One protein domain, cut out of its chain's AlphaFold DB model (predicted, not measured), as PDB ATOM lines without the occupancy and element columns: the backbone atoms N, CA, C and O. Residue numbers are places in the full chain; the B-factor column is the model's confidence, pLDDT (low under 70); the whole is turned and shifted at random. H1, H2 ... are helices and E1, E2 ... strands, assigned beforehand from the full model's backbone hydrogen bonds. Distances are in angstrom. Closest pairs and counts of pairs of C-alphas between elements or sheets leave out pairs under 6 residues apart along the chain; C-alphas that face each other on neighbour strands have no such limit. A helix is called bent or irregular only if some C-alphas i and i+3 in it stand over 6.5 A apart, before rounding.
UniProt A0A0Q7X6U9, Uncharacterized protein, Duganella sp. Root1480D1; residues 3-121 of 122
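What this domain is: This is residues 3 to 121 of the 122 residues of an uncharacterized protein of Duganella sp. Root1480D1 (UniProt A0A0Q7X6U9). You are looking at one long sheet of nine strands, curled like part of a barrel and folded back on itself: the small leaf E4 E3 E2 faces the larger leaf E9 E8 E7 E6 E5, and the bent strand E1 is the hinge. The short helices H2 and H3 pack on the larger leaf, near E6 and E9, and H1 grazes the sheet by E1 and E9. The 119 printed residues hold E1 H1 E2 E3 E4 E5 H2 H3 E6 E7 E8 E9 along the chain; the sheet's order is E4 E3 E2 E1 E9 E8 E7 E6 E5, all antiparallel, and the class is mixed, helices and strands. The whole is compact, with a radius of gyration of the C-alphas of 13.2 A, and rounded, spanning 32 by 31 by 26 A.

How they stand to each other: Begin at E1, residues 7 to 17, which bends by 70 degrees at residue 13. Beside it look for E9, residues 114 to 120, antiparallel at 148 degrees, with N 10 and O 119 2.8 A apart, and for E2, residues 35 to 38, antiparallel at 115 degrees, with N 9 and O 36 2.8 A apart. E2, E3 at residues 42 to 45 and E4 at 48 to 51 form a meander, each strand the antiparallel neighbour of the one before; N 50 and O 43 are 2.8 A apart. E6, residues 82 to 89, E7, 96 to 103, E8, 106 to 111, and E9 form another; N 86 and O 99 are 2.7 A apart. The edge strand E5, residues 54 to 61, is antiparallel to E6, with N 85 and O 58 2.8 A apart, and is apart from E4, the other edge strand. H2, residues 62 to 70, touches H3, residues 74 to 77, closest at the C-alphas of Tyr 63 and Pro 74, 6.3 A. H3 has a height over the sheet of 8.6 A. H1, residues 25 to 29, only grazes the sheet; its closest C-alpha pair with E1 is Val 14 and Ala 29, 6.2 A. Every O i to N i+4 pair is within hydrogen-bond range in H1 and H2; H3 is too short for one.

Where its parts are: Find C-alpha 7 at (208.821, 191.935, 209.914); E1 runs 25.0 A to C-alpha 17. E5 measures 22.8 A, E6 22.2 A, E9 19.1 A, E7 18.8 A, E8 15.8 A and H2 11.2 A. E9 ends at C-alpha 120, (212.447, 185.643, 208.252).

The domain as a whole: The C-alphas farthest apart are those of Lys 47 and Thr 64, 33.6 A. The printed part has no cut and no long link. Its mean pLDDT is 91.6, and no printed residue is under 70.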
ATOM      1  N   ARG A   3     200.328 191.851 205.343       84.25
ATOM      2  CA  ARG A   3     200.796 191.568 206.710       84.25
ATOM      3  C   ARG A   3     201.654 190.301 206.817       84.25
ATOM      4  O   ARG A   3     202.475 190.210 207.720       84.25
ATOM      5  N   ALA A   4     201.496 189.344 205.896       86.19
ATOM      6  CA  ALA A   4     202.305 188.130 205.857       86.19
ATOM      7  C   ALA A   4     203.788 188.389 205.540       86.19
ATOM      8  O   ALA A   4     204.620 187.548 205.877       86.19
ATOM      9  N   ILE A   5     204.128 189.529 204.928       93.38
ATOM     10  CA  ILE A   5     205.516 189.912 204.637       93.38
ATOM     11  C   ILE A   5     206.099 190.899 205.649       93.38
ATOM     12  O   ILE A   5     207.297 191.160 205.616       93.38
ATOM     13  N   PHE A   6     205.299 191.416 206.584       95.38
ATOM     14  CA  PHE A   6     205.808 192.344 207.590       95.38
ATOM     15  C   PHE A   6     206.756 191.646 208.570       95.38
ATOM     16  O   PHE A   6     206.570 190.473 208.922       95.38
ATOM     17  N   GLY A   7     207.772 192.383 209.009       95.38
ATOM     18  CA  GLY A   7     208.821 191.935 209.914       95.38
ATOM     19  C   GLY A   7     210.224 192.165 209.358       95.38
ATOM     20  O   GLY A   7     210.424 192.880 208.374       95.38
ATOM     21  N   THR A   8     211.194 191.539 210.017       97.12
ATOM     22  CA  THR A   8     212.602 191.579 209.623       97.12
ATOM     23  C   THR A   8     212.972 190.296 208.896       97.12
ATOM     24  O   THR A   8     212.636 189.193 209.332       97.12
ATOM     25  N   TRP A   9     213.700 190.449 207.801       97.62
ATOM     26  CA  TRP A   9     214.190 189.379 206.949       97.62
ATOM     27  C   TRP A   9     215.696 189.526 206.801       97.62
ATOM     28  O   TRP A   9     216.197 190.634 206.654       97.62
ATOM     29  N   LYS A  10     216.431 188.423 206.844       97.81
ATOM     30  CA  LYS A  10     217.870 188.391 206.606       97.81
ATOM     31  C   LYS A  10     218.127 187.893 205.195       97.81
ATOM     32  O   LYS A  10     217.597 186.846 204.822       97.81
ATOM     33  N   ILE A  11     218.951 188.609 204.438       96.62
ATOM     34  CA  ILE A  11     219.333 188.173 203.095       96.62
ATOM     35  C   ILE A  11     220.257 186.969 203.233       96.62
ATOM     36  O   ILE A  11     221.213 186.996 204.009       96.62
ATOM     37  N   THR A  12     219.953 185.895 202.517       96.25
ATOM     38  CA  THR A  12     220.708 184.641 202.603       96.25
ATOM     39  C   THR A  12     221.551 184.383 201.367       96.25
ATOM     40  O   THR A  12     222.564 183.705 201.479       96.25
ATOM     41  N   GLN A  13     221.131 184.881 200.201       95.00
ATOM     42  CA  GLN A  13     221.796 184.598 198.930       95.00
ATOM     43  C   GLN A  13     221.348 185.581 197.839       95.00
ATOM     44  O   GLN A  13     220.179 185.971 197.818       95.00
ATOM     45  N   VAL A  14     222.242 185.890 196.899       94.25
ATOM     46  CA  VAL A  14     221.880 186.395 195.566       94.25
ATOM     47  C   VAL A  14     221.456 185.191 194.721       94.25
ATOM     48  O   VAL A  14     222.242 184.269 194.509       94.25
ATOM     49  N   ALA A  15     220.181 185.130 194.349       91.06
ATOM     50  CA  ALA A  15     219.627 183.995 193.618       91.06
ATOM     51  C   ALA A  15     219.954 184.079 192.128       91.06
ATOM     52  O   ALA A  15     220.328 183.070 191.541       91.06
ATOM     53  N   ASP A  16     219.808 185.273 191.553       88.31
ATOM     54  CA  ASP A  16     220.085 185.536 190.144       88.31
ATOM     55  C   ASP A  16     220.178 187.040 189.861       88.31
ATOM     56  O   ASP A  16     219.796 187.855 190.709       88.31
ATOM     57  N   GLY A  17     220.643 187.407 188.669       83.94
ATOM     58  CA  GLY A  17     220.805 188.791 188.223       83.94
ATOM     59  C   GLY A  17     220.425 188.974 186.757       83.94
ATOM     60  O   GLY A  17     220.466 188.037 185.969       83.94
ATOM     61  N   GLN A  18     220.026 190.186 186.379       81.94
ATOM     62  CA  GLN A  18     219.885 190.550 184.970       81.94
ATOM     63  C   GLN A  18     221.188 191.140 184.439       81.94
ATOM     64  O   GLN A  18     221.699 192.089 185.024       81.94
ATOM     65  N   ASP A  19     221.639 190.684 183.271       71.62
ATOM     66  CA  ASP A  19     222.905 191.100 182.634       71.62
ATOM     67  C   ASP A  19     223.064 192.620 182.414       71.62
ATOM     68  O   ASP A  19     224.169 193.108 182.203       71.62
ATOM     69  N   SER A  20     221.965 193.383 182.424       73.81
ATOM     70  CA  SER A  20     221.948 194.829 182.142       73.81
ATOM     71  C   SER A  20     221.838 195.718 183.386       73.81
ATOM     72  O   SER A  20     221.564 196.914 183.276       73.81
ATOM     73  N   THR A  21     222.029 195.156 184.579       80.31
ATOM     74  CA  THR A  21     221.986 195.936 185.817       80.31
ATOM     75  C   THR A  21     223.189 196.875 185.969       80.31
ATOM     76  O   THR A  21     224.287 196.614 185.486       80.31
ATOM     77  N   SER A  22     222.962 198.011 186.634       80.31
ATOM     78  CA  SER A  22     224.004 198.997 186.957       80.31
ATOM     79  C   SER A  22     224.819 198.635 188.204       80.31
ATOM     80  O   SER A  22     225.788 199.326 188.505       80.31
ATOM     81  N   ILE A  23     224.409 197.598 188.940       87.69
ATOM     82  CA  ILE A  23     225.060 197.121 190.164       87.69
ATOM     83  C   ILE A  23     225.932 195.908 189.834       87.69
ATOM     84  O   ILE A  23     225.516 195.029 189.089       87.69
ATOM     85  N   SER A  24     227.139 195.830 190.384       88.25
ATOM     86  CA  SER A  24     228.010 194.664 190.188       88.25
ATOM     87  C   SER A  24     227.567 193.449 191.014       88.25
ATOM     88  O   SER A  24     226.949 193.583 192.072       88.25
ATOM     89  N   ASP A  25     227.960 192.246 190.589       87.38
ATOM     90  CA  ASP A  25     227.738 191.018 191.366       87.38
ATOM     91  C   ASP A  25     228.371 191.088 192.766       87.38
ATOM     92  O   ASP A  25     227.819 190.555 193.730       87.38
ATOM     93  N   GLU A  26     229.511 191.775 192.906       90.50
ATOM     94  CA  GLU A  26     230.180 191.996 194.193       90.50
ATOM     95  C   GLU A  26     229.333 192.873 195.126       90.50
ATOM     96  O   GLU A  26     229.160 192.550 196.306       90.50
ATOM     97  N   GLU A  27     228.751 193.954 194.603       90.19
ATOM     98  CA  GLU A  27     227.827 194.808 195.352       90.19
ATOM     99  C   GLU A  27     226.551 194.055 195.739       90.19
ATOM    100  O   GLU A  27     226.076 194.186 196.871       90.19
ATOM    101  N   ALA A  28     226.019 193.219 194.843       91.56
ATOM    102  CA  ALA A  28     224.886 192.355 195.151       91.56
ATOM    103  C   ALA A  28     225.243 191.335 196.246       91.56
ATOM    104  O   ALA A  28     224.489 191.168 197.210       91.56
ATOM    105  N   ALA A  29     226.410 190.695 196.164       93.19
ATOM    106  CA  ALA A  29     226.888 189.733 197.155       93.19
ATOM    107  C   ALA A  29     227.098 190.370 198.537       93.19
ATOM    108  O   ALA A  29     226.796 189.744 199.556       93.19
ATOM    109  N   ALA A  30     227.520 191.637 198.591       94.31
ATOM    110  CA  ALA A  30     227.670 192.392 199.836       94.31
ATOM    111  C   ALA A  30     226.343 192.602 200.593       94.31
ATOM    112  O   ALA A  30     226.351 192.950 201.776       94.31
ATOM    113  N   THR A  31     225.194 192.362 199.950       93.94
ATOM    114  CA  THR A  31     223.890 192.408 200.623       93.94
ATOM    115  C   THR A  31     223.607 191.184 201.492       93.94
ATOM    116  O   THR A  31     222.744 191.243 202.374       93.94
ATOM    117  N   VAL A  32     224.320 190.071 201.283       96.38
ATOM    118  CA  VAL A  32     224.109 188.838 202.043       96.38
ATOM    119  C   VAL A  32     224.384 189.088 203.525       96.38
ATOM    120  O   VAL A  32     225.413 189.612 203.933       96.38
ATOM    121  N   GLY A  33     223.425 188.697 204.358       95.94
ATOM    122  CA  GLY A  33     223.449 188.915 205.796       95.94
ATOM    123  C   GLY A  33     222.821 190.229 206.257       95.94
ATOM    124  O   GLY A  33     222.504 190.326 207.447       95.94
ATOM    125  N   LEU A  34     222.575 191.190 205.360       96.06
ATOM    126  CA  LEU A  34     221.910 192.441 205.713       96.06
ATOM    127  C   LEU A  34     220.430 192.219 206.070       96.06
ATOM    128  O   LEU A  34     219.783 191.297 205.553       96.06
ATOM    129  N   PRO A  35     219.872 193.063 206.954       96.38
ATOM    130  CA  PRO A  35     218.453 193.045 207.254       96.38
ATOM    131  C   PRO A  35     217.650 193.824 206.203       96.38
ATOM    132  O   PRO A  35     217.970 194.962 205.857       96.38
ATOM    133  N   LEU A  36     216.545 193.229 205.775       96.06
ATOM    134  CA  LEU A  36     215.420 193.871 205.114       96.06
ATOM    135  C   LEU A  36     214.285 194.004 206.134       96.06
ATOM    136  O   LEU A  36     213.787 193.007 206.660       96.06
ATOM    137  N   GLN A  37     213.874 195.231 206.426       96.19
ATOM    138  CA  GLN A  37     212.743 195.509 207.308       96.19
ATOM    139  C   GLN A  37     211.547 195.922 206.465       96.19
ATOM    140  O   GLN A  37     211.651 196.848 205.663       96.19
ATOM    141  N   ILE A  38     210.414 195.253 206.657       95.50
ATOM    142  CA  ILE A  38     209.165 195.540 205.950       95.50
ATOM    143  C   ILE A  38     208.091 195.817 206.996       95.50
ATOM    144  O   ILE A  38     207.751 194.949 207.801       95.50
ATOM    145  N   GLY A  39     207.548 197.023 206.982       94.75
ATOM    146  CA  GLY A  39     206.443 197.452 207.824       94.75
ATOM    147  C   GLY A  39     205.315 198.077 207.004       94.75
ATOM    148  O   GLY A  39     205.461 198.272 205.796       94.75
ATOM    149  N   PRO A  40     204.190 198.409 207.660       93.00
ATOM    150  CA  PRO A  40     203.072 199.084 207.004       93.00
ATOM    151  C   PRO A  40     203.455 200.475 206.483       93.00
ATOM    152  O   PRO A  40     203.001 200.863 205.416       93.00
ATOM    153  N   ASP A  41     204.333 201.181 207.201       92.69
ATOM    154  CA  ASP A  41     204.670 202.580 206.910       92.69
ATOM    155  C   ASP A  41     206.110 202.766 206.416       92.69
ATOM    156  O   ASP A  41     206.511 203.871 206.048       92.69
ATOM    157  N   THR A  42     206.916 201.701 206.422       93.44
ATOM    158  CA  THR A  42     208.328 201.789 206.041       93.44
ATOM    159  C   THR A  42     208.865 200.484 205.468       93.44
ATOM    160  O   THR A  42     208.551 199.403 205.964       93.44
ATOM    161  N   ILE A  43     209.724 200.587 204.455       94.88
ATOM    162  CA  ILE A  43     210.636 199.510 204.054       94.88
ATOM    163  C   ILE A  43     212.059 200.040 204.154       94.88
ATOM    164  O   ILE A  43     212.354 201.113 203.628       94.88
ATOM    165  N   ARG A  44     212.945 199.288 204.806       94.31
ATOM    166  CA  ARG A  44     214.362 199.643 204.938       94.31
ATOM    167  C   ARG A  44     215.246 198.513 204.461       94.31
ATOM    168  O   ARG A  44     215.075 197.371 204.889       94.31
ATOM    169  N   PHE A  45     216.212 198.856 203.621       92.81
ATOM    170  CA  PHE A  45     217.206 197.923 203.118       92.81
ATOM    171  C   PHE A  45     218.524 198.647 202.859       92.81
ATOM    172  O   PHE A  45     218.578 199.609 202.092       92.81
ATOM    173  N   GLY A  46     219.591 198.222 203.540       88.44
ATOM    174  CA  GLY A  46     220.861 198.945 203.521       88.44
ATOM    175  C   GLY A  46     220.678 200.407 203.947       88.44
ATOM    176  O   GLY A  46     220.206 200.684 205.049       88.44
ATOM    177  N   LYS A  47     221.043 201.341 203.064       86.00
ATOM    178  CA  LYS A  47     220.871 202.793 203.275       86.00
ATOM    179  C   LYS A  47     219.529 203.329 202.755       86.00
ATOM    180  O   LYS A  47     219.213 204.491 202.996       86.00
ATOM    181  N   ALA A  48     218.757 202.511 202.043       87.81
ATOM    182  CA  ALA A  48     217.498 202.916 201.440       87.81
ATOM    183  C   ALA A  48     216.349 202.852 202.457       87.81
ATOM    184  O   ALA A  48     216.239 201.905 203.244       87.81
ATOM    185  N   ASN A  49     215.473 203.857 202.419       91.75
ATOM    186  CA  ASN A  49     214.288 203.947 203.266       91.75
ATOM    187  C   ASN A  49     213.090 204.429 202.443       91.75
ATOM    188  O   ASN A  49     213.048 205.573 201.999       91.75
ATOM    189  N   CYS A  50     212.104 203.560 202.275       92.50
ATOM    190  CA  CYS A  50     210.845 203.863 201.619       92.50
ATOM    191  C   CYS A  50     209.843 204.236 202.696       92.50
ATOM    192  O   CYS A  50     209.450 203.379 203.486       92.50
ATOM    193  N   ALA A  51     209.446 205.502 202.737       92.00
ATOM    194  CA  ALA A  51     208.363 205.961 203.593       92.00
ATOM    195  C   ALA A  51     207.011 205.765 202.890       92.00
ATOM    196  O   ALA A  51     206.900 206.031 201.692       92.00
ATOM    197  N   ALA A  52     206.003 205.333 203.651       91.50
ATOM    198  CA  ALA A  52     204.636 205.087 203.187       91.50
ATOM    199  C   ALA A  52     204.567 204.186 201.930       91.50
ATOM    200  O   ALA A  52     204.057 204.615 200.890       91.50
ATOM    201  N   PRO A  53     205.095 202.945 201.997       93.38
ATOM    202  CA  PRO A  53     205.015 202.006 200.888       93.38
ATOM    203  C   PRO A  53     203.555 201.678 200.563       93.38
ATOM    204  O   PRO A  53     202.741 201.414 201.449       93.38
ATOM    205  N   VAL A  54     203.235 201.623 199.275       93.56
ATOM    206  CA  VAL A  54     201.965 201.073 198.797       93.56
ATOM    207  C   VAL A  54     202.227 199.687 198.235       93.56
ATOM    208  O   VAL A  54     203.068 199.516 197.352       93.56
ATOM    209  N   PHE A  55     201.475 198.709 198.727       94.38
ATOM    210  CA  PHE A  55     201.581 197.326 198.292       94.38
ATOM    211  C   PHE A  55     200.423 196.959 197.363       94.38
ATOM    212  O   PHE A  55     199.282 197.378 197.564       94.38
ATOM    213  N   ARG A  56     200.713 196.174 196.324       94.88
ATOM    214  CA  ARG A  56     199.690 195.569 195.461       94.88
ATOM    215  C   ARG A  56     199.992 194.101 195.263       94.88
ATOM    216  O   ARG A  56     201.094 193.741 194.872       94.88
ATOM    217  N   THR A  57     199.002 193.255 195.519       94.75
ATOM    218  CA  THR A  57     199.188 191.801 195.488       94.75
ATOM    219  C   THR A  57     198.564 191.188 194.242       94.75
ATOM    220  O   THR A  57     197.424 191.498 193.899       94.75
ATOM    221  N   THR A  58     199.302 190.305 193.573       95.75
ATOM    222  CA  THR A  58     198.827 189.564 192.401       95.75
ATOM    223  C   THR A  58     199.335 188.129 192.456       95.75
ATOM    224  O   THR A  58     200.486 187.882 192.799       95.75
ATOM    225  N   ARG A  59     198.498 187.147 192.106       96.12
ATOM    226  CA  ARG A  59     198.973 185.772 191.898       96.12
ATOM    227  C   ARG A  59     199.405 185.584 190.453       96.12
ATOM    228  O   ARG A  59     198.656 185.911 189.533       96.12
ATOM    229  N   ARG A  60     200.592 185.020 190.253       95.62
ATOM    230  CA  ARG A  60     201.164 184.731 188.934       95.62
ATOM    231  C   ARG A  60     201.395 183.233 188.783       95.62
ATOM    232  O   ARG A  60     201.600 182.534 189.773       95.62
ATOM    233  N   ARG A  61     201.370 182.739 187.543       95.88
ATOM    234  CA  ARG A  61     201.983 181.446 187.203       95.88
ATOM    235  C   ARG A  61     203.468 181.693 186.997       95.88
ATOM    236  O   ARG A  61     203.814 182.432 186.081       95.88
ATOM    237  N   THR A  62     204.302 181.114 187.848       93.00
ATOM    238  CA  THR A  62     205.710 181.494 188.007       93.00
ATOM    239  C   THR A  62     206.473 181.372 186.699       93.00
ATOM    240  O   THR A  62     206.879 182.387 186.147       93.00
ATOM    241  N   TYR A  63     206.573 180.170 186.130       92.81
ATOM    242  CA  TYR A  63     207.367 179.958 184.917       92.81
ATOM    243  C   TYR A  63     206.958 180.893 183.765       92.81
ATOM    244  O   TYR A  63     207.769 181.657 183.251       92.81
ATOM    245  N   THR A  64     205.667 180.914 183.411       92.88
ATOM    246  CA  THR A  64     205.165 181.752 182.310       92.88
ATOM    247  C   THR A  64     205.369 183.245 182.561       92.88
ATOM    248  O   THR A  64     205.621 183.988 181.616       92.88
ATOM    249  N   TYR A  65     205.223 183.700 183.807       93.06
ATOM    250  CA  TYR A  65     205.388 185.106 184.153       93.06
ATOM    251  C   TYR A  65     206.846 185.547 184.041       93.06
ATOM    252  O   TYR A  65     207.119 186.519 183.343       93.06
ATOM    253  N   PHE A  66     207.776 184.818 184.661       92.62
ATOM    254  CA  PHE A  66     209.184 185.214 184.693       92.62
ATOM    255  C   PHE A  66     209.843 185.140 183.314       92.62
ATOM    256  O   PHE A  66     210.522 186.084 182.920       92.62
ATOM    257  N   VAL A  67     209.535 184.109 182.520       91.19
ATOM    258  CA  VAL A  67     210.020 184.020 181.134       91.19
ATOM    259  C   VAL A  67     209.511 185.194 180.293       91.19
ATOM    260  O   VAL A  67     210.271 185.782 179.537       91.19
ATOM    261  N   ARG A  68     208.236 185.586 180.426       90.88
ATOM    262  CA  ARG A  68     207.671 186.688 179.624       90.88
ATOM    263  C   ARG A  68     208.120 188.072 180.079       90.88
ATOM    264  O   ARG A  68     208.302 188.941 179.237       90.88
ATOM    265  N   GLN A  69     208.216 188.287 181.388       88.06
ATOM    266  CA  GLN A  69     208.448 189.612 181.961       88.06
ATOM    267  C   GLN A  69     209.932 189.928 182.139       88.06
ATOM    268  O   GLN A  69     210.323 191.085 182.027       88.06
ATOM    269  N   PHE A  70     210.743 188.911 182.425       84.50
ATOM    270  CA  PHE A  70     212.155 189.064 182.766       84.50
ATOM    271  C   PHE A  70     213.087 188.307 181.810       84.50
ATOM    272  O   PHE A  70     214.296 188.392 181.982       84.50
ATOM    273  N   ASN A  71     212.554 187.579 180.814       86.81
ATOM    274  CA  ASN A  71     213.330 186.716 179.910       86.81
ATOM    275  C   ASN A  71     214.274 185.763 180.667       86.81
ATOM    276  O   ASN A  71     215.435 185.585 180.310       86.81
ATOM    277  N   PHE A  72     213.757 185.189 181.751       83.06
ATOM    278  CA  PHE A  72     214.546 184.518 182.774       83.06
ATOM    279  C   PHE A  72     213.863 183.217 183.228       83.06
ATOM    280  O   PHE A  72     212.639 183.191 183.395       83.06
ATOM    281  N   ASP A  73     214.644 182.147 183.431       87.06
ATOM    282  CA  ASP A  73     214.154 180.874 183.977       87.06
ATOM    283  C   ASP A  73     214.154 180.909 185.520       87.06
ATOM    284  O   ASP A  73     215.217 180.876 186.138       87.06
ATOM    285  N   PRO A  74     212.980 180.920 186.180       87.69
ATOM    286  CA  PRO A  74     212.886 181.083 187.627       87.69
ATOM    287  C   PRO A  74     213.244 179.836 188.444       87.69
ATOM    288  O   PRO A  74     213.017 179.840 189.658       87.69
ATOM    289  N   GLN A  75     213.767 178.765 187.837       86.12
ATOM    290  CA  GLN A  75     214.149 177.549 188.566       86.12
ATOM    291  C   GLN A  75     215.121 177.824 189.726       86.12
ATOM    292  O   GLN A  75     214.934 177.259 190.809       86.12
ATOM    293  N   SER A  76     216.089 178.733 189.546       84.75
ATOM    294  CA  SER A  76     217.054 179.133 190.587       84.75
ATOM    295  C   SER A  76     216.397 179.843 191.782       84.75
ATOM    296  O   SER A  76     216.915 179.805 192.900       84.75
ATOM    297  N   LEU A  77     215.208 180.428 191.597       88.69
ATOM    298  CA  LEU A  77     214.479 181.138 192.653       88.69
ATOM    299  C   LEU A  77     213.709 180.197 193.592       88.69
ATOM    300  O   LEU A  77     213.254 180.617 194.661       88.69
ATOM    301  N   HIS A  78     213.534 178.926 193.208       89.81
ATOM    302  CA  HIS A  78     212.787 177.919 193.972       89.81
ATOM    303  C   HIS A  78     211.390 178.391 194.424       89.81
ATOM    304  O   HIS A  78     210.945 178.109 195.545       89.81
ATOM    305  N   LEU A  79     210.714 179.150 193.559       92.56
ATOM    306  CA  LEU A  79     209.364 179.658 193.781       92.56
ATOM    307  C   LEU A  79     208.314 178.563 193.512       92.56
ATOM    308  O   LEU A  79     208.547 177.682 192.685       92.56
ATOM    309  N   PRO A  80     207.146 178.603 194.181       93.56
ATOM    310  CA  PRO A  80     206.043 177.686 193.885       93.56
ATOM    311  C   PRO A  80     205.484 177.919 192.473       93.56
ATOM    312  O   PRO A  80     205.611 179.019 191.943       93.56
ATOM    313  N   ASP A  81     204.775 176.944 191.893       94.00
ATOM    314  CA  ASP A  81     204.177 177.056 190.543       94.00
ATOM    315  C   ASP A  81     203.241 178.262 190.379       94.00
ATOM    316  O   ASP A  81     203.172 178.883 189.312       94.00
ATOM    317  N   SER A  82     202.524 178.609 191.453       95.19
ATOM    318  CA  SER A  82     201.792 179.863 191.564       95.19
ATOM    319  C   SER A  82     202.354 180.698 192.704       95.19
ATOM    320  O   SER A  82     202.171 180.372 193.877       95.19
ATOM    321  N   VAL A  83     203.021 181.791 192.345       95.44
ATOM    322  CA  VAL A  83     203.652 182.704 193.294       95.44
ATOM    323  C   VAL A  83     202.753 183.898 193.591       95.44
ATOM    324  O   VAL A  83     202.062 184.423 192.711       95.44
ATOM    325  N   LEU A  84     202.757 184.330 194.851       96.12
ATOM    326  CA  LEU A  84     202.194 185.616 195.238       96.12
ATOM    327  C   LEU A  84     203.254 186.694 195.010       96.12
ATOM    328  O   LEU A  84     204.259 186.735 195.719       96.12
ATOM    329  N   GLU A  85     203.007 187.547 194.030       95.69
ATOM    330  CA  GLU A  85     203.752 188.770 193.771       95.69
ATOM    331  C   GLU A  85     203.155 189.917 194.584       95.69
ATOM    332  O   GLU A  85     201.933 190.075 194.675       95.69
ATOM    333  N   ILE A  86     204.031 190.730 195.158       95.75
ATOM    334  CA  ILE A  86     203.708 191.955 195.870       95.75
ATOM    335  C   ILE A  86     204.536 193.067 195.228       95.75
ATOM    336  O   ILE A  86     205.744 193.151 195.438       95.75
ATOM    337  N   GLU A  87     203.885 193.902 194.426       94.75
ATOM    338  CA  GLU A  87     204.475 195.125 193.888       94.75
ATOM    339  C   GLU A  87     204.601 196.147 195.024       94.75
ATOM    340  O   GLU A  87     203.643 196.389 195.765       94.75
ATOM    341  N   VAL A  88     205.788 196.731 195.148       93.44
ATOM    342  CA  VAL A  88     206.134 197.749 196.137       93.44
ATOM    343  C   VAL A  88     206.273 199.082 195.418       93.44
ATOM    344  O   VAL A  88     207.111 199.242 194.532       93.44
ATOM    345  N   LYS A  89     205.454 200.061 195.808       92.88
ATOM    346  CA  LYS A  89     205.554 201.437 195.311       92.88
ATOM    347  C   LYS A  89     205.992 202.363 196.423       92.88
ATOM    348  O   LYS A  89     205.363 202.419 197.476       92.88
ATOM    349  N   CYS A  90     207.043 203.115 196.140       88.94
ATOM    350  CA  CYS A  90     207.644 204.076 197.046       88.94
ATOM    351  C   CYS A  90     207.693 205.445 196.373       88.94
ATOM    352  O   CYS A  90     207.898 205.530 195.164       88.94
ATOM    353  N   LEU A  91     207.517 206.515 197.155       80.88
ATOM    354  CA  LEU A  91     207.664 207.887 196.652       80.88
ATOM    355  C   LEU A  91     209.103 208.183 196.208       80.88
ATOM    356  O   LEU A  91     209.314 208.949 195.274       80.88
ATOM    357  N   GLN A  92     210.082 207.561 196.868       77.44
ATOM    358  CA  GLN A  92     211.487 207.581 196.476       77.44
ATOM    359  C   GLN A  92     211.953 206.153 196.156       77.44
ATOM    360  O   GLN A  92     211.528 205.223 196.849       77.44
ATOM    361  N   PRO A  93     212.804 205.951 195.134       72.00
ATOM    362  CA  PRO A  93     213.293 204.624 194.784       72.00
ATOM    363  C   PRO A  93     214.098 204.018 195.936       72.00
ATOM    364  O   PRO A  93     215.005 204.647 196.471       72.00
ATOM    365  N   VAL A  94     213.777 202.778 196.298       77.25
ATOM    366  CA  VAL A  94     214.569 201.965 197.241       77.25
ATOM    367  C   VAL A  94     215.163 200.725 196.580       77.25
ATOM    368  O   VAL A  94     215.571 199.789 197.263       77.25
ATOM    369  N   GLY A  95     215.125 200.682 195.248       84.25
ATOM    370  CA  GLY A  95     215.547 199.548 194.430       84.25
ATOM    371  C   GLY A  95     214.614 198.339 194.483       84.25
ATOM    372  O   GLY A  95     214.617 197.543 193.558       84.25
ATOM    373  N   ILE A  96     213.787 198.196 195.528       91.25
ATOM    374  CA  ILE A  96     212.852 197.074 195.684       91.25
ATOM    375  C   ILE A  96     211.560 197.357 194.913       91.25
ATOM    376  O   ILE A  96     210.772 198.211 195.322       91.25
ATOM    377  N   ASN A  97     211.314 196.606 193.839       91.12
ATOM    378  CA  ASN A  97     210.083 196.735 193.045       91.12
ATOM    379  C   ASN A  97     209.073 195.625 193.336       91.12
ATOM    380  O   ASN A  97     207.871 195.879 193.404       91.12
ATOM    381  N   PHE A  98     209.554 194.392 193.504       94.25
ATOM    382  CA  PHE A  98     208.703 193.213 193.631       94.25
ATOM    383  C   PHE A  98     209.186 192.313 194.756       94.25
ATOM    384  O   PHE A  98     210.380 192.057 194.894       94.25
ATOM    385  N   ILE A  99     208.245 191.791 195.532       95.88
ATOM    386  CA  ILE A  99     208.471 190.751 196.530       95.88
ATOM    387  C   ILE A  99     207.633 189.538 196.140       95.88
ATOM    388  O   ILE A  99     206.429 189.635 195.920       95.88
ATOM    389  N   TYR A 100     208.266 188.379 196.096       96.06
ATOM    390  CA  TYR A 100     207.678 187.096 195.761       96.06
ATOM    391  C   TYR A 100     207.665 186.209 197.001       96.06
ATOM    392  O   TYR A 100     208.705 185.913 197.597       96.06
ATOM    393  N   VAL A 101     206.474 185.777 197.411       95.62
ATOM    394  CA  VAL A 101     206.323 184.931 198.597       95.62
ATOM    395  C   VAL A 101     206.553 183.474 198.224       95.62
ATOM    396  O   VAL A 101     205.743 182.877 197.512       95.62
ATOM    397  N   ARG A 102     207.638 182.895 198.744       93.38
ATOM    398  CA  ARG A 102     207.931 181.465 198.607       93.38
ATOM    399  C   ARG A 102     207.182 180.657 199.661       93.38
ATOM    400  O   ARG A 102     206.472 179.715 199.328       93.38
ATOM    401  N   ASP A 103     207.316 181.050 200.924       92.81
ATOM    402  CA  ASP A 103     206.568 180.497 202.055       92.81
ATOM    403  C   ASP A 103     206.506 181.509 203.220       92.81
ATOM    404  O   ASP A 103     206.952 182.648 203.098       92.81
ATOM    405  N   LYS A 104     205.945 181.118 204.374       91.81
ATOM    406  CA  LYS A 104     205.780 182.007 205.546       91.81
ATOM    407  C   LYS A 104     207.094 182.579 206.111       91.81
ATOM    408  O   LYS A 104     207.071 183.595 206.809       91.81
ATOM    409  N   ASN A 105     208.215 181.916 205.839       95.38
ATOM    410  CA  ASN A 105     209.539 182.220 206.367       95.38
ATOM    411  C   ASN A 105     210.557 182.548 205.273       95.38
ATOM    412  O   ASN A 105     211.702 182.841 205.615       95.38
ATOM    413  N   ARG A 106     210.180 182.512 203.990       96.06
ATOM    414  CA  ARG A 106     211.087 182.776 202.868       96.06
ATOM    415  C   ARG A 106     210.448 183.670 201.816       96.06
ATOM    416  O   ARG A 106     209.330 183.418 201.366       96.06
ATOM    417  N   LEU A 107     211.211 184.665 201.383       96.38
ATOM    418  CA  LEU A 107     210.869 185.573 200.297       96.38
ATOM    419  C   LEU A 107     211.986 185.581 199.259       96.38
ATOM    420  O   LEU A 107     213.148 185.330 199.582       96.38
ATOM    421  N   VAL A 108     211.617 185.936 198.037       96.50
ATOM    422  CA  VAL A 108     212.541 186.419 197.011       96.50
ATOM    423  C   VAL A 108     212.122 187.846 196.697       96.50
ATOM    424  O   VAL A 108     210.931 188.091 196.540       96.50
ATOM    425  N   PHE A 109     213.036 188.802 196.614       95.19
ATOM    426  CA  PHE A 109     212.686 190.157 196.184       95.19
ATOM    427  C   PHE A 109     213.607 190.627 195.070       95.19
ATOM    428  O   PHE A 109     214.773 190.244 195.016       95.19
ATOM    429  N   TYR A 110     213.043 191.415 194.163       93.94
ATOM    430  CA  TYR A 110     213.758 192.015 193.052       93.94
ATOM    431  C   TYR A 110     214.265 193.391 193.476       93.94
ATOM    432  O   TYR A 110     213.459 194.269 193.806       93.94
ATOM    433  N   TRP A 111     215.585 193.538 193.503       93.12
ATOM    434  CA  TRP A 111     216.300 194.736 193.915       93.12
ATOM    435  C   TRP A 111     217.400 195.058 192.911       93.12
ATOM    436  O   TRP A 111     218.294 194.242 192.716       93.12
ATOM    437  N   GLU A 112     217.322 196.234 192.283       89.94
ATOM    438  CA  GLU A 112     218.366 196.760 191.383       89.94
ATOM    439  C   GLU A 112     218.861 195.723 190.355       89.94
ATOM    440  O   GLU A 112     220.056 195.494 190.191       89.94
ATOM    441  N   GLY A 113     217.941 195.019 189.688       90.00
ATOM    442  CA  GLY A 113     218.303 194.005 188.691       90.00
ATOM    443  C   GLY A 113     218.566 192.600 189.232       90.00
ATOM    444  O   GLY A 113     218.582 191.662 188.438       90.00
ATOM    445  N   PHE A 114     218.691 192.423 190.548       92.50
ATOM    446  CA  PHE A 114     218.967 191.135 191.187       92.50
ATOM    447  C   PHE A 114     217.753 190.553 191.902       92.50
ATOM    448  O   PHE A 114     216.943 191.262 192.500       92.50
ATOM    449  N   PHE A 115     217.661 189.228 191.902       94.44
ATOM    450  CA  PHE A 115     216.763 188.478 192.766       94.44
ATOM    451  C   PHE A 115     217.512 188.048 194.024       94.44
ATOM    452  O   PHE A 115     218.484 187.298 193.964       94.44
ATOM    453  N   LEU A 116     217.040 188.499 195.180       95.50
ATOM    454  CA  LEU A 116     217.661 188.228 196.472       95.50
ATOM    455  C   LEU A 116     216.766 187.319 197.316       95.50
ATOM    456  O   LEU A 116     215.588 187.609 197.537       95.50
ATOM    457  N   ASN A 117     217.340 186.229 197.823       96.56
ATOM    458  CA  ASN A 117     216.684 185.337 198.772       96.56
ATOM    459  C   ASN A 117     216.759 185.928 200.180       96.56
ATOM    460  O   ASN A 117     217.835 186.304 200.651       96.56
ATOM    461  N   ALA A 118     215.631 185.941 200.883       97.25
ATOM    462  CA  ALA A 118     215.551 186.395 202.261       97.25
ATOM    463  C   ALA A 118     214.800 185.394 203.140       97.25
ATOM    464  O   ALA A 118     213.782 184.820 202.745       97.25
ATOM    465  N   GLN A 119     215.275 185.223 204.368       97.38
ATOM    466  CA  GLN A 119     214.641 184.386 205.376       97.38
ATOM    467  C   GLN A 119     214.186 185.231 206.559       97.38
ATOM    468  O   GLN A 119     214.902 186.122 207.007       97.38
ATOM    469  N   ARG A 120     212.997 184.943 207.090       96.62
ATOM    470  CA  ARG A 120     212.447 185.643 208.252       96.62
ATOM    471  C   ARG A 120     213.408 185.518 209.435       96.62
ATOM    472  O   ARG A 120     213.793 184.404 209.803       96.62
ATOM    473  N   SER A 121     213.787 186.651 210.020       92.69
ATOM    474  CA  SER A 121     214.538 186.679 211.274       92.69
ATOM    475  C   SER A 121     213.648 186.144 212.396       92.69
ATOM    476  O   SER A 121     212.452 186.441 212.420       92.69
TER     477      SER A 121